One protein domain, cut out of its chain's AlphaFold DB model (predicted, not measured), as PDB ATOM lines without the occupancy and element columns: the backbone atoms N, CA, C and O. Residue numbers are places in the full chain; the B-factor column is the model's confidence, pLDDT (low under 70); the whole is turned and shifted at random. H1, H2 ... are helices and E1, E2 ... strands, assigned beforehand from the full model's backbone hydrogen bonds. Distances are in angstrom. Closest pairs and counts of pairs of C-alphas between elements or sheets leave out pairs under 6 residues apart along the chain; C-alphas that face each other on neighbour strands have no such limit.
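AT A GLANCE: This is residues 61 to 119 of the 119 residues of an uncharacterized protein of Chenopodium quinoa (UniProt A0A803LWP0). E3 and E4 make a long, twisted ribbon, with short E1 and E2 along E3's other edge and H1 across one face near one end. The 59 printed residues, of mixed class, include strands E1 to E4, then H1; E2, E3 and E4 form a meander of antiparallel neighbours. The whole is compact, radius of gyration of the C-alphas 11.8 A, spanning 37 by 20 by 15 A.

HOW THE PARTS SIT: E4, residues 89 to 97, lies on one side of E3, residues 73 to 81; E1, residues 61 to 63, and E2, residues 68 to 70, on the other side. Within hydrogen-bond range are N 76 and O 94, 2.9 A, N 68 and O 75, 2.8 A, and N 62 and O 79, 2.8 A. H1, residues 102 to 110, runs across the strands, 79 degrees to E3 on the local plane; every O i to N i+4 pair is within range.

IN THESE COORDINATES: E3 runs 25.1 A from C-alpha 73 (26.800, 11.634, 15.907); H1 ends at C-alpha 110 (25.731, 13.806, 3.601).

THE WHOLE: The printed part has no cut; no printed residue is under 70.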
ATOM      1  N   GLY A  61      10.039  13.272   5.958       91.38
ATOM      2  CA  GLY A  61      10.270  14.546   6.623       91.38
ATOM      3  C   GLY A  61      11.219  15.435   5.822       91.38
ATOM      4  O   GLY A  61      11.969  14.955   4.978       91.38
ATOM      5  N   ARG A  62      11.216  16.737   6.089       93.56
ATOM      6  CA  ARG A  62      12.176  17.709   5.551       93.56
ATOM      7  C   ARG A  62      13.103  18.170   6.661       93.56
ATOM      8  O   ARG A  62      12.639  18.517   7.744       93.56
ATOM      9  N   ILE A  63      14.400  18.219   6.381       96.94
ATOM     10  CA  ILE A  63      15.387  18.782   7.305       96.94
ATOM     11  C   ILE A  63      15.262  20.312   7.311       96.94
ATOM     12  O   ILE A  63      15.431  20.960   6.277       96.94
ATOM     13  N   ILE A  64      14.982  20.897   8.476       96.44
ATOM     14  CA  ILE A  64      14.631  22.322   8.617       96.44
ATOM     15  C   ILE A  64      15.851  23.186   8.950       96.44
ATOM     16  O   ILE A  64      15.883  24.367   8.612       96.44
ATOM     17  N   PHE A  65      16.897  22.582   9.516       96.88
ATOM     18  CA  PHE A  65      18.176  23.232   9.802       96.88
ATOM     19  C   PHE A  65      19.353  22.389   9.314       96.88
ATOM     20  O   PHE A  65      19.263  21.168   9.237       96.88
ATOM     21  N   MET A  66      20.484  23.036   9.015       97.44
ATOM     22  CA  MET A  66      21.738  22.343   8.685       97.44
ATOM     23  C   MET A  66      22.055  21.248   9.720       97.44
ATOM     24  O   MET A  66      22.225  21.584  10.898       97.44
ATOM     25  N   PRO A  67      22.209  19.970   9.312       97.56
ATOM     26  CA  PRO A  67      22.565  18.902  10.240       97.56
ATOM     27  C   PRO A  67      23.881  19.192  10.968       97.56
ATOM     28  O   PRO A  67      24.909  19.485  10.349       97.56
ATOM     29  N   GLN A  68      23.869  19.068  12.293       97.94
ATOM     30  CA  GLN A  68      25.022  19.335  13.146       97.94
ATOM     31  C   GLN A  68      25.883  18.076  13.271       97.94
ATOM     32  O   GLN A  68      25.510  17.084  13.902       97.94
ATOM     33  N   LYS A  69      27.067  18.106  12.656       96.31
ATOM     34  CA  LYS A  69      27.964  16.947  12.538       96.31
ATOM     35  C   LYS A  69      28.988  16.966  13.675       96.31
ATOM     36  O   LYS A  69      29.925  17.757  13.657       96.31
ATOM     37  N   ARG A  70      28.853  16.063  14.651       94.50
ATOM     38  CA  ARG A  70      29.769  15.932  15.801       94.50
ATOM     39  C   ARG A  70      30.413  14.550  15.837       94.50
ATOM     40  O   ARG A  70      29.975  13.654  16.558       94.50
ATOM     41  N   GLY A  71      31.485  14.373  15.065       92.81
ATOM     42  CA  GLY A  71      32.310  13.161  15.063       92.81
ATOM     43  C   GLY A  71      31.531  11.884  14.724       92.81
ATOM     44  O   GLY A  71      31.430  11.505  13.560       92.81
ATOM     45  N   ARG A  72      31.017  11.201  15.757       94.94
ATOM     46  CA  ARG A  72      30.259   9.938  15.654       94.94
ATOM     47  C   ARG A  72      28.738  10.103  15.766       94.94
ATOM     48  O   ARG A  72      28.038   9.088  15.752       94.94
ATOM     49  N   ARG A  73      28.235  11.332  15.915       97.38
ATOM     50  CA  ARG A  73      26.800  11.634  15.907       97.38
ATOM     51  C   ARG A  73      26.468  12.779  14.956       97.38
ATOM     52  O   ARG A  73      27.276  13.692  14.776       97.38
ATOM     53  N   VAL A  74      25.276  12.722  14.382       98.06
ATOM     54  CA  VAL A  74      24.655  13.803  13.623       98.06
ATOM     55  C   VAL A  74      23.337  14.130  14.297       98.06
ATOM     56  O   VAL A  74      22.538  13.231  14.547       98.06
ATOM     57  N   GLU A  75      23.144  15.401  14.612       98.06
ATOM     58  CA  GLU A  75      21.891  15.928  15.147       98.06
ATOM     59  C   GLU A  75      21.181  16.683  14.025       98.06
ATOM     60  O   GLU A  75      21.826  17.417  13.269       98.06
ATOM     61  N   MET A  76      19.881  16.473  13.873       97.44
ATOM     62  CA  MET A  76      19.087  17.120  12.835       97.44
ATOM     63  C   MET A  76      17.665  17.363  13.314       97.44
ATOM     64  O   MET A  76      17.123  16.582  14.092       97.44
ATOM     65  N   ASP A  77      17.069  18.416  12.782       98.00
ATOM     66  CA  ASP A  77      15.701  18.811  13.065       98.00
ATOM     67  C   ASP A  77      14.855  18.604  11.815       98.00
ATOM     68  O   ASP A  77      15.195  19.107  10.737       98.00
ATOM     69  N   VAL A  78      13.774  17.843  11.951       96.12
ATOM     70  CA  VAL A  78      12.949  17.388  10.830       96.12
ATOM     71  C   VAL A  78      11.490  17.750  11.084       96.12
ATOM     72  O   VAL A  78      10.938  17.348  12.106       96.12
ATOM     73  N   CYS A  79      10.846  18.451  10.146       93.88
ATOM     74  CA  CYS A  79       9.381  18.515  10.115       93.88
ATOM     75  C   CYS A  79       8.836  17.433   9.197       93.88
ATOM     76  O   CYS A  79       9.371  17.217   8.110       93.88
ATOM     77  N   ARG A  80       7.723  16.816   9.576       90.81
ATOM     78  CA  ARG A  80       6.995  15.880   8.713       90.81
ATOM     79  C   ARG A  80       5.494  16.038   8.892       90.81
ATOM     80  O   ARG A  80       5.049  16.405   9.975       90.81
ATOM     81  N   ALA A  81       4.727  15.742   7.849       89.12
ATOM     82  CA  ALA A  81       3.283  15.610   7.976       89.12
ATOM     83  C   ALA A  81       2.957  14.346   8.785       89.12
ATOM     84  O   ALA A  81       3.559  13.294   8.571       89.12
ATOM     85  N   THR A  82       2.025  14.449   9.728       87.31
ATOM     86  CA  THR A  82       1.496  13.301  10.486       87.31
ATOM     87  C   THR A  82       0.160  12.829   9.926       87.31
ATOM     88  O   THR A  82      -0.244  11.693  10.168       87.31
ATOM     89  N   LYS A  83      -0.516  13.690   9.158       85.50
ATOM     90  CA  LYS A  83      -1.740  13.387   8.419       85.50
ATOM     91  C   LYS A  83      -1.496  13.494   6.919       85.50
ATOM     92  O   LYS A  83      -0.790  14.383   6.461       85.50
ATOM     93  N   HIS A  84      -2.143  12.612   6.162       81.88
ATOM     94  CA  HIS A  84      -2.002  12.517   4.707       81.88
ATOM     95  C   HIS A  84      -2.490  13.765   3.950       81.88
ATOM     96  O   HIS A  84      -2.073  14.022   2.826       81.88
ATOM     97  N   ASP A  85      -3.390  14.546   4.544       83.31
ATOM     98  CA  ASP A  85      -3.878  15.806   3.975       83.31
ATOM     99  C   ASP A  85      -2.933  16.996   4.236       83.31
ATOM    100  O   ASP A  85      -3.226  18.112   3.811       83.31
ATOM    101  N   GLY A  86      -1.816  16.779   4.944       80.69
ATOM    102  CA  GLY A  86      -0.861  17.823   5.317       80.69
ATOM    103  C   GLY A  86      -1.400  18.832   6.335       80.69
ATOM    104  O   GLY A  86      -0.749  19.845   6.583       80.69
ATOM    105  N   SER A  87      -2.574  18.580   6.928       86.19
ATOM    106  CA  SER A  87      -3.206  19.501   7.886       86.19
ATOM    107  C   SER A  87      -2.457  19.589   9.217       86.19
ATOM    108  O   SER A  87      -2.536  20.602   9.913       86.19
ATOM    109  N   GLU A  88      -1.717  18.538   9.565       90.50
ATOM    110  CA  GLU A  88      -0.929  18.437  10.787       90.50
ATOM    111  C   GLU A  88       0.454  17.861  10.497       90.50
ATOM    112  O   GLU A  88       0.657  17.075   9.564       90.50
ATOM    113  N   GLY A  89       1.409  18.230  11.346       90.44
ATOM    114  CA  GLY A  89       2.764  17.715  11.297       90.44
ATOM    115  C   GLY A  89       3.431  17.693  12.662       90.44
ATOM    116  O   GLY A  89       2.943  18.284  13.626       90.44
ATOM    117  N   SER A  90       4.567  17.008  12.729       92.44
ATOM    118  CA  SER A  90       5.453  16.992  13.886       92.44
ATOM    119  C   SER A  90       6.785  17.648  13.549       92.44
ATOM    120  O   SER A  90       7.225  17.648  12.397       92.44
ATOM    121  N   PHE A  91       7.418  18.200  14.579       94.88
ATOM    122  CA  PHE A  91       8.805  18.639  14.558       94.88
ATOM    123  C   PHE A  91       9.603  17.724  15.485       94.88
ATOM    124  O   PHE A  91       9.347  17.691  16.689       94.88
ATOM    125  N   ASP A  92      10.559  16.992  14.921       94.81
ATOM    126  CA  ASP A  92      11.362  16.013  15.645       94.81
ATOM    127  C   ASP A  92      12.838  16.413  15.646       94.81
ATOM    128  O   ASP A  92      13.423  16.681  14.595       94.81
ATOM    129  N   HIS A  93      13.463  16.354  16.824       96.81
ATOM    130  CA  HIS A  93      14.913  16.432  16.968       96.81
ATOM    131  C   HIS A  93      15.508  15.020  16.983       96.81
ATOM    132  O   HIS A  93      15.293  14.241  17.917       96.81
ATOM    133  N   LEU A  94      16.261  14.673  15.943       95.44
ATOM    134  CA  LEU A  94      16.832  13.347  15.745       95.44
ATOM    135  C   LEU A  94      18.333  13.351  16.029       95.44
ATOM    136  O   LEU A  94      19.081  14.182  15.519       95.44
ATOM    137  N   VAL A  95      18.789  12.342  16.775       97.12
ATOM    138  CA  VAL A  95      20.215  12.091  17.016       97.12
ATOM    139  C   VAL A  95      20.605  10.752  16.406       97.12
ATOM    140  O   VAL A  95      20.329   9.680  16.948       97.12
ATOM    141  N   VAL A  96      21.295  10.811  15.275       96.88
ATOM    142  CA  VAL A  96      21.789   9.638  14.561       96.88
ATOM    143  C   VAL A  96      23.221   9.356  14.990       96.88
ATOM    144  O   VAL A  96      24.104  10.196  14.828       96.88
ATOM    145  N   THR A  97      23.494   8.158  15.502       97.62
ATOM    146  CA  THR A  97      24.848   7.759  15.915       97.62
ATOM    147  C   THR A  97      25.403   6.657  15.023       97.62
ATOM    148  O   THR A  97      24.693   5.724  14.645       97.62
ATOM    149  N   ARG A  98      26.709   6.722  14.731       96.19
ATOM    150  CA  ARG A  98      27.400   5.714  13.911       96.19
ATOM    151  C   ARG A  98      27.309   4.307  14.504       96.19
ATOM    152  O   ARG A  98      27.251   3.347  13.751       96.19
ATOM    153  N   ALA A  99      27.331   4.188  15.832       96.25
ATOM    154  CA  ALA A  99      27.315   2.895  16.514       96.25
ATOM    155  C   ALA A  99      25.963   2.177  16.388       96.25
ATOM    156  O   ALA A  99      25.941   0.957  16.287       96.25
ATOM    157  N   LYS A 100      24.851   2.927  16.380       95.81
ATOM    158  CA  LYS A 100      23.503   2.355  16.282       95.81
ATOM    159  C   LYS A 100      23.148   1.975  14.847       95.81
ATOM    160  O   LYS A 100      22.588   0.911  14.625       95.81
ATOM    161  N   ASN A 101      23.449   2.848  13.885       95.19
ATOM    162  CA  ASN A 101      23.180   2.588  12.472       95.19
ATOM    163  C   ASN A 101      24.225   3.298  11.586       95.19
ATOM    164  O   ASN A 101      24.096   4.498  11.320       95.19
ATOM    165  N   PRO A 102      25.276   2.586  11.133       96.19
ATOM    166  CA  PRO A 102      26.339   3.170  10.317       96.19
ATOM    167  C   PRO A 102      25.854   3.727   8.973       96.19
ATOM    168  O   PRO A 102      26.340   4.776   8.546       96.19
ATOM    169  N   THR A 103      24.902   3.051   8.327       95.88
ATOM    170  CA  THR A 103      24.369   3.420   7.008       95.88
ATOM    171  C   THR A 103      23.566   4.711   7.092       95.88
ATOM    172  O   THR A 103      23.866   5.681   6.396       95.88
ATOM    173  N   LEU A 104      22.617   4.772   8.026       94.81
ATOM    174  CA  LEU A 104      21.779   5.950   8.242       94.81
ATOM    175  C   LEU A 104      22.604   7.134   8.774       94.81
ATOM    176  O   LEU A 104      22.363   8.278   8.404       94.81
ATOM    177  N   HIS A 105      23.658   6.876   9.556       96.75
ATOM    178  CA  HIS A 105      24.635   7.902   9.930       96.75
ATOM    179  C   HIS A 105      25.415   8.452   8.726       96.75
ATOM    180  O   HIS A 105      25.688   9.650   8.663       96.75
ATOM    181  N   HIS A 106      25.803   7.605   7.772       96.69
ATOM    182  CA  HIS A 106      26.466   8.067   6.549       96.69
ATOM    183  C   HIS A 106      25.540   8.944   5.704       96.69
ATOM    184  O   HIS A 106      25.976   9.997   5.241       96.69
ATOM    185  N   GLN A 107      24.266   8.561   5.584       95.56
ATOM    186  CA  GLN A 107      23.230   9.373   4.945       95.56
ATOM    187  C   GLN A 107      23.065  10.718   5.665       95.56
ATOM    188  O   GLN A 107      23.280  11.757   5.050       95.56
ATOM    189  N   ALA A 108      22.854  10.704   6.986       96.00
ATOM    190  CA  ALA A 108      22.747  11.899   7.831       96.00
ATOM    191  C   ALA A 108      23.918  12.878   7.654       96.00
ATOM    192  O   ALA A 108      23.742  14.094   7.649       96.00
ATOM    193  N   ARG A 109      25.147  12.360   7.525       96.75
ATOM    194  CA  ARG A 109      26.345  13.192   7.336       96.75
ATOM    195  C   ARG A 109      26.404  13.860   5.971       96.75
ATOM    196  O   ARG A 109      27.068  14.893   5.856       96.75
ATOM    197  N   LYS A 110      25.797  13.255   4.954       96.44
ATOM    198  CA  LYS A 110      25.731  13.806   3.601       96.44
ATOM    199  C   LYS A 110      24.546  14.747   3.421       96.44
ATOM    200  O   LYS A 110      24.635  15.613   2.563       96.44
ATOM    201  N   SER A 111      23.516  14.611   4.252       96.31
ATOM    202  CA  SER A 111      22.335  15.456   4.188       96.31
ATOM    203  C   SER A 111      22.627  16.938   4.426       96.31
ATOM    204  O   SER A 111      23.548  17.319   5.164       96.31
ATOM    205  N   LEU A 112      21.790  17.755   3.804       96.62
ATOM    206  CA  LEU A 112      21.742  19.204   3.863       96.62
ATOM    207  C   LEU A 112      20.337  19.666   4.283       96.62
ATOM    208  O   LEU A 112      19.447  18.881   4.597       96.62
ATOM    209  N   TRP A 113      20.159  20.977   4.343       96.06
ATOM    210  CA  TRP A 113      18.878  21.617   4.609       96.06
ATOM    211  C   TRP A 113      17.959  21.405   3.415       96.06
ATOM    212  O   TRP A 113      18.401  21.473   2.271       96.06
ATOM    213  N   GLY A 114      16.684  21.158   3.696       94.25
ATOM    214  CA  GLY A 114      15.675  20.896   2.681       94.25
ATOM    215  C   GLY A 114      15.691  19.467   2.137       94.25
ATOM    216  O   GLY A 114      14.715  19.090   1.480       94.25
ATOM    217  N   ASP A 115      16.717  18.663   2.434       94.69
ATOM    218  CA  ASP A 115      16.754  17.249   2.061       94.69
ATOM    219  C   ASP A 115      15.592  16.481   2.701       94.69
ATOM    220  O   ASP A 115      15.135  16.788   3.811       94.69
ATOM    221  N   LEU A 116      15.131  15.457   1.980       93.19
ATOM    222  CA  LEU A 116      14.143  14.509   2.475       93.19
ATOM    223  C   LEU A 116      14.796  13.523   3.449       93.19
ATOM    224  O   LEU A 116      15.878  12.991   3.195       93.19
ATOM    225  N   TRP A 117      14.109  13.256   4.554       92.31
ATOM    226  CA  TRP A 117      14.541  12.349   5.604       92.31
ATOM    227  C   TRP A 117      13.540  11.197   5.777       92.31
ATOM    228  O   TRP A 117      12.339  11.469   5.895       92.31
ATOM    229  N   PRO A 118      14.004   9.932   5.784       87.25
ATOM    230  CA  PRO A 118      13.116   8.777   5.883       87.25
ATOM    231  C   PRO A 118      12.425   8.697   7.250       87.25
ATOM    232  O   PRO A 118      12.933   9.210   8.257       87.25
ATOM    233  N   LEU A 119      11.258   8.048   7.266       74.12
ATOM    234  CA  LEU A 119      10.586   7.573   8.480       74.12
ATOM    235  C   LEU A 119      11.304   6.355   9.076       74.12
ATOM    236  O   LEU A 119      11.758   5.488   8.296       74.12
TER     237      LEU A 119